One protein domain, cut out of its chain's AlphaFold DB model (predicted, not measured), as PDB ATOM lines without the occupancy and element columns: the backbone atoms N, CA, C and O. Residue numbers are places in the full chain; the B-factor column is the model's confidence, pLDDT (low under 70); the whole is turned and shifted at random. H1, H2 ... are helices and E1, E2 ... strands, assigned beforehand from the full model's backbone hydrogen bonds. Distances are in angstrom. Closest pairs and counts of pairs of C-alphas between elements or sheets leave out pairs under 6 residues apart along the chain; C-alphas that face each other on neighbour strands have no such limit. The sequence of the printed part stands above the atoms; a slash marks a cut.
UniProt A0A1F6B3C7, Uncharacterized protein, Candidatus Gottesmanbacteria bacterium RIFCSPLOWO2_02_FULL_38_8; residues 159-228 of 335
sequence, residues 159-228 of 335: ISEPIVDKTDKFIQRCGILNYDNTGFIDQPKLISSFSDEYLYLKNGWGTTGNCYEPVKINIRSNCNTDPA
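This is residues 159 to 228 of the 335 residues of an uncharacterized protein of Candidatus Gottesmanbacteria bacterium RIFCSPLOWO2_02_FULL_38_8 (UniProt A0A1F6B3C7). With little regular structure, this domain is mostly loops round two small two-strand sheets: a parallel pair, E1 and E4, beside the short helix H1, and, apart from that pair, the antiparallel hairpin E2 and E3. The 70 printed residues run E1, E2, E3, H1, E4; the class is mixed, with 18 residues in named elements. The whole is compact, with a radius of gyration of the C-alphas of 12.4 A and spans of 32 by 31 by 21 A.

E1 is residues 172 to 174, from C-alpha 172 at (-6.721, -8.577, 46.017); E2 178 to 180; E3 183 to 185; H1 197 to 202, 8.6 A long; E4 206 to 208, to C-alpha 208 at (-8.479, -13.885, 48.432).

In E1 and E4, N 173 and O 206 are 2.8 A apart, within hydrogen-bond range; in E2 and E3, N 185 and O 178 are 2.8 A apart. The closest C-alphas of H1 and E4, Tyr 200 and Gly 206, are 6.2 A apart. In H1 every O i to N i+4 pair is within range.

The farthest C-alphas, Leu 190 and Ala 228, are 34.8 A apart. The printed part has no cut. E3 to H1 is a long link; residues 209 to 228 hold no named element. Residue 176 is under pLDDT 70.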
ATOM      1  N   ILE A 159      14.269 -22.491  46.270       84.62
ATOM      2  CA  ILE A 159      13.269 -21.987  45.331       84.62
ATOM      3  C   ILE A 159      13.471 -20.484  45.211       84.62
ATOM      4  O   ILE A 159      13.251 -19.745  46.172       84.62
ATOM      5  N   SER A 160      13.900 -20.044  44.033       85.38
ATOM      6  CA  SER A 160      13.939 -18.625  43.706       85.38
ATOM      7  C   SER A 160      12.521 -18.075  43.631       85.38
ATOM      8  O   SER A 160      11.625 -18.719  43.087       85.38
ATOM      9  N   GLU A 161      12.320 -16.877  44.171       87.44
ATOM     10  CA  GLU A 161      11.054 -16.171  44.003       87.44
ATOM     11  C   GLU A 161      10.850 -15.840  42.513       87.44
ATOM     12  O   GLU A 161      11.780 -15.327  41.876       87.44
ATOM     13  N   PRO A 162       9.664 -16.101  41.940       86.94
ATOM     14  CA  PRO A 162       9.348 -15.643  40.600       86.94
ATOM     15  C   PRO A 162       9.327 -14.114  40.572       86.94
ATOM     16  O   PRO A 162       8.950 -13.450  41.540       86.94
ATOM     17  N   ILE A 163       9.721 -13.548  39.433       83.50
ATOM     18  CA  ILE A 163       9.577 -12.114  39.196       83.50
ATOM     19  C   ILE A 163       8.088 -11.833  39.024       83.50
ATOM     20  O   ILE A 163       7.426 -12.458  38.196       83.50
ATOM     21  N   VAL A 164       7.574 -10.890  39.809       82.62
ATOM     22  CA  VAL A 164       6.190 -10.436  39.705       82.62
ATOM     23  C   VAL A 164       6.181  -8.941  39.434       82.62
ATOM     24  O   VAL A 164       6.939  -8.193  40.059       82.62
ATOM     25  N   ASP A 165       5.328  -8.508  38.506       79.44
ATOM     26  CA  ASP A 165       5.157  -7.094  38.186       79.44
ATOM     27  C   ASP A 165       4.619  -6.355  39.411       79.44
ATOM     28  O   ASP A 165       3.472  -6.542  39.818       79.44
ATOM     29  N   LYS A 166       5.460  -5.517  40.020       73.69
ATOM     30  CA  LYS A 166       5.048  -4.681  41.146       73.69
ATOM     31  C   LYS A 166       4.029  -3.652  40.677       73.69
ATOM     32  O   LYS A 166       4.222  -2.997  39.657       73.69
ATOM     33  N   THR A 167       2.973  -3.476  41.464       75.12
ATOM     34  CA  THR A 167       1.996  -2.406  41.265       75.12
ATOM     35  C   THR A 167       2.066  -1.444  42.438       75.12
ATOM     36  O   THR A 167       2.101  -1.874  43.587       75.12
ATOM     37  N   ASP A 168       2.014  -0.140  42.167       79.06
ATOM     38  CA  ASP A 168       1.979   0.882  43.229       79.06
ATOM     39  C   ASP A 168       0.669   0.855  44.033       79.06
ATOM     40  O   ASP A 168       0.558   1.462  45.097       79.06
ATOM     41  N   LYS A 169      -0.349   0.163  43.512       85.69
ATOM     42  CA  LYS A 169      -1.670   0.032  44.124       85.69
ATOM     43  C   LYS A 169      -1.841  -1.346  44.742       85.69
ATOM     44  O   LYS A 169      -1.481  -2.353  44.127       85.69
ATOM     45  N   PHE A 170      -2.455  -1.362  45.922       91.06
ATOM     46  CA  PHE A 170      -2.961  -2.575  46.551       91.06
ATOM     47  C   PHE A 170      -4.003  -3.240  45.647       91.06
ATOM     48  O   PHE A 170      -4.806  -2.555  45.009       91.06
ATOM     49  N   ILE A 171      -3.985  -4.570  45.609       91.19
ATOM     50  CA  ILE A 171      -4.964  -5.372  44.884       91.19
ATOM     51  C   ILE A 171      -5.158  -6.718  45.584       91.19
ATOM     52  O   ILE A 171      -4.204  -7.289  46.117       91.19
ATOM     53  N   GLN A 172      -6.383  -7.231  45.580       92.19
ATOM     54  CA  GLN A 172      -6.721  -8.577  46.017       92.19
ATOM     55  C   GLN A 172      -6.470  -9.538  44.860       92.19
ATOM     56  O   GLN A 172      -7.118  -9.458  43.816       92.19
ATOM     57  N   ARG A 173      -5.525 -10.457  45.023       89.81
ATOM     58  CA  ARG A 173      -5.241 -11.511  44.044       89.81
ATOM     59  C   ARG A 173      -6.038 -12.764  44.380       89.81
ATOM     60  O   ARG A 173      -6.278 -13.056  45.556       89.81
ATOM     61  N   CYS A 174      -6.447 -13.503  43.352       87.19
ATOM     62  CA  CYS A 174      -6.997 -14.839  43.555       87.19
ATOM     63  C   CYS A 174      -5.827 -15.748  43.941       87.19
ATOM     64  O   CYS A 174      -4.843 -15.819  43.208       87.19
ATOM     65  N   GLY A 175      -5.902 -16.370  45.114       74.12
ATOM     66  CA  GLY A 175      -4.842 -17.233  45.623       74.12
ATOM     67  C   GLY A 175      -4.893 -18.667  45.095       74.12
ATOM     68  O   GLY A 175      -5.932 -19.139  44.626       74.12
ATOM     69  N   ILE A 176      -3.763 -19.347  45.323       69.25
ATOM     70  CA  ILE A 176      -3.383 -20.747  45.046       69.25
ATOM     71  C   ILE A 176      -2.676 -20.989  43.713       69.25
ATOM     72  O   ILE A 176      -2.857 -22.027  43.075       69.25
ATOM     73  N   LEU A 177      -1.780 -20.094  43.315       81.75
ATOM     74  CA  LEU A 177      -0.648 -20.562  42.525       81.75
ATOM     75  C   LEU A 177       0.443 -21.072  43.465       81.75
ATOM     76  O   LEU A 177       0.693 -20.528  44.539       81.75
ATOM     77  N   ASN A 178       1.103 -22.141  43.046       87.19
ATOM     78  CA  ASN A 178       2.384 -22.534  43.612       87.19
ATOM     79  C   ASN A 178       3.468 -21.929  42.718       87.19
ATOM     80  O   ASN A 178       3.189 -21.454  41.616       87.19
ATOM     81  N   TYR A 179       4.717 -21.940  43.154       89.06
ATOM     82  CA  TYR A 179       5.825 -21.535  42.300       89.06
ATOM     83  C   TYR A 179       7.072 -22.364  42.568       89.06
ATOM     84  O   TYR A 179       7.332 -22.796  43.689       89.06
ATOM     85  N   ASP A 180       7.855 -22.599  41.527       89.56
ATOM     86  CA  ASP A 180       9.174 -23.212  41.612       89.56
ATOM     87  C   ASP A 180      10.223 -22.292  40.963       89.56
ATOM     88  O   ASP A 180       9.971 -21.120  40.679       89.56
ATOM     89  N   ASN A 181      11.429 -22.809  40.741       86.25
ATOM     90  CA  ASN A 181      12.504 -22.065  40.084       86.25
ATOM     91  C   ASN A 181      12.222 -21.718  38.606       86.25
ATOM     92  O   ASN A 181      13.001 -20.973  38.014       86.25
ATOM     93  N   THR A 182      11.154 -22.254  38.009       87.31
ATOM     94  CA  THR A 182      10.717 -21.970  36.635       87.31
ATOM     95  C   THR A 182       9.575 -20.957  36.558       87.31
ATOM     96  O   THR A 182       9.305 -20.445  35.473       87.31
ATOM     97  N   GLY A 183       8.941 -20.617  37.685       88.31
ATOM     98  CA  GLY A 183       7.837 -19.658  37.747       88.31
ATOM     99  C   GLY A 183       6.614 -20.203  38.479       88.31
ATOM    100  O   GLY A 183       6.720 -21.124  39.288       88.31
ATOM    101  N   PHE A 184       5.448 -19.613  38.208       89.44
ATOM    102  CA  PHE A 184       4.173 -20.069  38.762       89.44
ATOM    103  C   PHE A 184       3.726 -21.393  38.131       89.44
ATOM    104  O   PHE A 184       3.885 -21.604  36.930       89.44
ATOM    105  N   ILE A 185       3.151 -22.273  38.949       89.25
ATOM    106  CA  ILE A 185       2.647 -23.591  38.562       89.25
ATOM    107  C   ILE A 185       1.289 -23.856  39.232       89.25
ATOM    108  O   ILE A 185       1.063 -23.478  40.383       89.25
ATOM    109  N   ASP A 186       0.404 -24.567  38.532       83.62
ATOM    110  CA  ASP A 186      -0.963 -24.831  39.011       83.62
ATOM    111  C   ASP A 186      -1.040 -25.939  40.070       83.62
ATOM    112  O   ASP A 186      -1.996 -26.013  40.838       83.62
ATOM    113  N   GLN A 187      -0.055 -26.840  40.099       81.62
ATOM    114  CA  GLN A 187      -0.023 -27.981  41.013       81.62
ATOM    115  C   GLN A 187       1.325 -28.047  41.728       81.62
ATOM    116  O   GLN A 187       2.363 -27.923  41.069       81.62
ATOM    117  N   PRO A 188       1.334 -28.272  43.053       78.50
ATOM    118  CA  PRO A 188       2.571 -28.354  43.804       78.50
ATOM    119  C   PRO A 188       3.381 -29.570  43.342       78.50
ATOM    120  O   PRO A 188       2.891 -30.698  43.269       78.50
ATOM    121  N   LYS A 189       4.653 -29.330  43.036       76.75
ATOM    122  CA  LYS A 189       5.672 -30.359  42.807       76.75
ATOM    123  C   LYS A 189       6.459 -30.605  44.087       76.75
ATOM    124  O   LYS A 189       6.443 -29.796  45.014       76.75
ATOM    125  N   LEU A 190       7.263 -31.671  44.064       70.94
ATOM    126  CA  LEU A 190       8.223 -31.988  45.120       70.94
ATOM    127  C   LEU A 190       9.056 -30.758  45.521       70.94
ATOM    128  O   LEU A 190       9.196 -30.480  46.703       70.94
ATOM    129  N   ILE A 191       9.575 -29.995  44.554       77.25
ATOM    130  CA  ILE A 191      10.373 -28.782  44.789       77.25
ATOM    131  C   ILE A 191       9.584 -27.562  44.297       77.25
ATOM    132  O   ILE A 191       9.871 -27.014  43.240       77.25
ATOM    133  N   SER A 192       8.564 -27.165  45.056       83.88
ATOM    134  CA  SER A 192       7.789 -25.940  44.817       83.88
ATOM    135  C   SER A 192       7.324 -25.319  46.135       83.88
ATOM    136  O   SER A 192       7.423 -25.948  47.193       83.88
ATOM    137  N   SER A 193       6.893 -24.062  46.084       85.94
ATOM    138  CA  SER A 193       6.212 -23.404  47.189       85.94
ATOM    139  C   SER A 193       4.861 -24.069  47.436       85.94
ATOM    140  O   SER A 193       4.323 -24.761  46.576       85.94
ATOM    141  N   PHE A 194       4.329 -23.865  48.637       80.12
ATOM    142  CA  PHE A 194       3.007 -24.363  49.010       80.12
ATOM    143  C   PHE A 194       1.890 -23.352  48.694       80.12
ATOM    144  O   PHE A 194       0.717 -23.712  48.675       80.12
ATOM    145  N   SER A 195       2.253 -22.081  48.498       86.31
ATOM    146  CA  SER A 195       1.345 -21.004  48.105       86.31
ATOM    147  C   SER A 195       2.119 -19.795  47.563       86.31
ATOM    148  O   SER A 195       3.332 -19.663  47.756       86.31
ATOM    149  N   ASP A 196       1.398 -18.896  46.900       87.00
ATOM    150  CA  ASP A 196       1.803 -17.572  46.419       87.00
ATOM    151  C   ASP A 196       1.573 -16.455  47.461       87.00
ATOM    152  O   ASP A 196       1.957 -15.305  47.247       87.00
ATOM    153  N   GLU A 197       1.020 -16.791  48.629       88.25
ATOM    154  CA  GLU A 197       0.647 -15.844  49.692       88.25
ATOM    155  C   GLU A 197       1.815 -14.977  50.166       88.25
ATOM    156  O   GLU A 197       1.674 -13.765  50.334       88.25
ATOM    157  N   TYR A 198       2.991 -15.582  50.363       87.12
ATOM    158  CA  TYR A 198       4.186 -14.844  50.768       87.12
ATOM    159  C   TYR A 198       4.605 -13.816  49.707       87.12
ATOM    160  O   TYR A 198       4.990 -12.696  50.053       87.12
ATOM    161  N   LEU A 199       4.482 -14.154  48.417       88.06
ATOM    162  CA  LEU A 199       4.784 -13.222  47.330       88.06
ATOM    163  C   LEU A 199       3.787 -12.067  47.308       88.06
ATOM    164  O   LEU A 199       4.194 -10.919  47.132       88.06
ATOM    165  N   TYR A 200       2.501 -12.345  47.509       88.38
ATOM    166  CA  TYR A 200       1.473 -11.307  47.554       88.38
ATOM    167  C   TYR A 200       1.697 -10.360  48.730       88.38
ATOM    168  O   TYR A 200       1.763  -9.149  48.523       88.38
ATOM    169  N   LEU A 201       1.964 -10.894  49.926       86.81
ATOM    170  CA  LEU A 201       2.291 -10.083  51.098       86.81
ATOM    171  C   LEU A 201       3.515  -9.190  50.851       86.81
ATOM    172  O   LEU A 201       3.476  -7.989  51.122       86.81
ATOM    173  N   LYS A 202       4.597  -9.756  50.302       87.19
ATOM    174  CA  LYS A 202       5.840  -9.023  50.011       87.19
ATOM    175  C   LYS A 202       5.636  -7.885  49.005       87.19
ATOM    176  O   LYS A 202       6.338  -6.878  49.081       87.19
ATOM    177  N   ASN A 203       4.692  -8.038  48.077       86.06
ATOM    178  CA  ASN A 203       4.367  -7.035  47.063       86.06
ATOM    179  C   ASN A 203       3.217  -6.097  47.470       86.06
ATOM    180  O   ASN A 203       2.799  -5.273  46.664       86.06
ATOM    181  N   GLY A 204       2.735  -6.171  48.717       86.25
ATOM    182  CA  GLY A 204       1.675  -5.288  49.206       86.25
ATOM    183  C   GLY A 204       0.302  -5.605  48.612       86.25
ATOM    184  O   GLY A 204      -0.510  -4.704  48.421       86.25
ATOM    185  N   TRP A 205       0.047  -6.872  48.302       88.94
ATOM    186  CA  TRP A 205      -1.233  -7.371  47.809       88.94
ATOM    187  C   TRP A 205      -1.933  -8.207  48.867       88.94
ATOM    188  O   TRP A 205      -1.304  -8.746  49.780       88.94
ATOM    189  N   GLY A 206      -3.250  -8.307  48.740       88.62
ATOM    190  CA  GLY A 206      -4.031  -9.235  49.539       88.62
ATOM    191  C   GLY A 206      -4.260 -10.547  48.796       88.62
ATOM    192  O   GLY A 206      -4.249 -10.598  47.564       88.62
ATOM    193  N   THR A 207      -4.465 -11.614  49.561       87.62
ATOM    194  CA  THR A 207      -4.832 -12.928  49.033       87.62
ATOM    195  C   THR A 207      -6.295 -13.183  49.338       87.62
ATOM    196  O   THR A 207      -6.731 -13.075  50.485       87.62
ATOM    197  N   THR A 208      -7.057 -13.545  48.313       85.25
ATOM    198  CA  THR A 208      -8.479 -13.885  48.432       85.25
ATOM    199  C   THR A 208      -8.776 -15.209  47.746       85.25
ATOM    200  O   THR A 208      -8.022 -15.660  46.884       85.25
ATOM    201  N   GLY A 209      -9.870 -15.853  48.148       75.62
ATOM    202  CA  GLY A 209     -10.213 -17.202  47.706       75.62
ATOM    203  C   GLY A 209      -9.840 -18.241  48.758       75.62
ATOM    204  O   GLY A 209     -10.374 -18.214  49.862       75.62
ATOM    205  N   ASN A 210      -8.970 -19.186  48.412       70.94
ATOM    206  CA  ASN A 210      -8.680 -20.349  49.246       70.94
ATOM    207  C   ASN A 210      -7.248 -20.251  49.800       70.94
ATOM    208  O   ASN A 210      -6.300 -20.778  49.236       70.94
ATOM    209  N   CYS A 211      -7.096 -19.508  50.895       74.75
ATOM    210  CA  CYS A 211      -5.827 -19.392  51.613       74.75
ATOM    211  C   CYS A 211      -5.578 -20.638  52.475       74.75
ATOM    212  O   CYS A 211      -6.531 -21.256  52.967       74.75
ATOM    213  N   TYR A 212      -4.312 -20.983  52.722       75.75
ATOM    214  CA  TYR A 212      -3.974 -22.046  53.671       75.75
ATOM    215  C   TYR A 212      -4.154 -21.553  55.111       75.75
ATOM    216  O   TYR A 212      -3.207 -21.191  55.801       75.75
ATOM    217  N   GLU A 213      -5.401 -21.551  55.576       76.69
ATOM    218  CA  GLU A 213      -5.754 -21.141  56.930       76.69
ATOM    219  C   GLU A 213      -6.418 -22.313  57.683       76.69
ATOM    220  O   GLU A 213      -7.476 -22.803  57.266       76.69
ATOM    221  N   PRO A 214      -5.827 -22.798  58.796       74.50
ATOM    222  CA  PRO A 214      -6.422 -23.870  59.594       74.50
ATOM    223  C   PRO A 214      -7.786 -23.497  60.195       74.50
ATOM    224  O   PRO A 214      -8.620 -24.385  60.400       74.50
ATOM    225  N   VAL A 215      -8.034 -22.215  60.476       80.50
ATOM    226  CA  VAL A 215      -9.324 -21.717  60.964       80.50
ATOM    227  C   VAL A 215     -10.123 -21.142  59.802       80.50
ATOM    228  O   VAL A 215      -9.875 -20.026  59.384       80.50
ATOM    229  N   LYS A 216     -11.132 -21.852  59.289       77.88
ATOM    230  CA  LYS A 216     -11.931 -21.361  58.149       77.88
ATOM    231  C   LYS A 216     -12.510 -19.958  58.402       77.88
ATOM    232  O   LYS A 216     -13.518 -19.816  59.093       77.88
ATOM    233  N   ILE A 217     -11.900 -18.942  57.796       82.56
ATOM    234  CA  ILE A 217     -12.415 -17.573  57.756       82.56
ATOM    235  C   ILE A 217     -13.316 -17.464  56.528       82.56
ATOM    236  O   ILE A 217     -12.959 -17.894  55.433       82.56
ATOM    237  N   ASN A 218     -14.501 -16.883  56.700       87.12
ATOM    238  CA  ASN A 218     -15.377 -16.586  55.575       87.12
ATOM    239  C   ASN A 218     -14.832 -15.359  54.829       87.12
ATOM    240  O   ASN A 218     -15.083 -14.226  55.242       87.12
ATOM    241  N   ILE A 219     -14.035 -15.572  53.783       90.00
ATOM    242  CA  ILE A 219     -13.471 -14.501  52.950       90.00
ATOM    243  C   ILE A 219     -14.596 -13.911  52.091       90.00
ATOM    244  O   ILE A 219     -15.306 -14.638  51.400       90.00
ATOM    245  N   ARG A 220     -14.799 -12.594  52.187       93.31
ATOM    246  CA  ARG A 220     -15.904 -11.868  51.532       93.31
ATOM    247  C   ARG A 220     -15.418 -10.893  50.473       93.31
ATOM    248  O   ARG A 220     -16.215 -10.481  49.639       93.31
ATOM    249  N   SER A 221     -14.144 -10.520  50.518       93.75
ATOM    250  CA  SER A 221     -13.488  -9.748  49.468       93.75
ATOM    251  C   SER A 221     -13.311 -10.575  48.200       93.75
ATOM    252  O   SER A 221     -12.918 -11.742  48.264       93.75
ATOM    253  N   ASN A 222     -13.557  -9.938  47.062       94.19
ATOM    254  CA  ASN A 222     -13.411 -10.529  45.738       94.19
ATOM    255  C   ASN A 222     -11.987 -10.311  45.225       94.19
ATOM    256  O   ASN A 222     -11.416  -9.241  45.439       94.19
ATOM    257  N   CYS A 223     -11.422 -11.281  44.512       92.31
ATOM    258  CA  CYS A 223     -10.155 -11.064  43.824       92.31
ATOM    259  C   CYS A 223     -10.330 -10.277  42.524       92.31
ATOM    260  O   CYS A 223     -11.414 -10.216  41.955       92.31
ATOM    261  N   ASN A 224      -9.236  -9.734  41.999       91.88
ATOM    262  CA  ASN A 224      -9.227  -8.853  40.836       91.88
ATOM    263  C   ASN A 224      -9.667  -9.478  39.505       91.88
ATOM    264  O   ASN A 224      -9.939  -8.736  38.564       91.88
ATOM    265  N   THR A 225      -9.699 -10.806  39.398       90.62
ATOM    266  CA  THR A 225     -10.215 -11.507  38.212       90.62
ATOM    267  C   THR A 225     -11.600 -12.115  38.438       90.62
ATOM    268  O   THR A 225     -12.112 -12.792  37.550       90.62
ATOM    269  N   ASP A 226     -12.209 -11.903  39.608       92.56
ATOM    270  CA  ASP A 226     -13.585 -12.322  39.873       92.56
ATOM    271  C   ASP A 226     -14.563 -11.446  39.061       92.56
ATOM    272  O   ASP A 226     -14.442 -10.219  39.093       92.56
ATOM    273  N   PRO A 227     -15.557 -12.016  38.355       93.75
ATOM    274  CA  PRO A 227     -16.567 -11.232  37.638       93.75
ATOM    275  C   PRO A 227     -17.350 -10.237  38.513       93.75
ATOM    276  O   PRO A 227     -17.857  -9.240  38.004       93.75
ATOM    277  N   ALA A 228     -17.462 -10.490  39.819       93.06
ATOM    278  CA  ALA A 228     -18.105  -9.608  40.791       93.06
ATOM    279  C   ALA A 228     -17.156  -8.541  41.374       93.06
ATOM    280  O   ALA A 228     -17.550  -7.774  42.261       93.06
TER     281      ALA A 228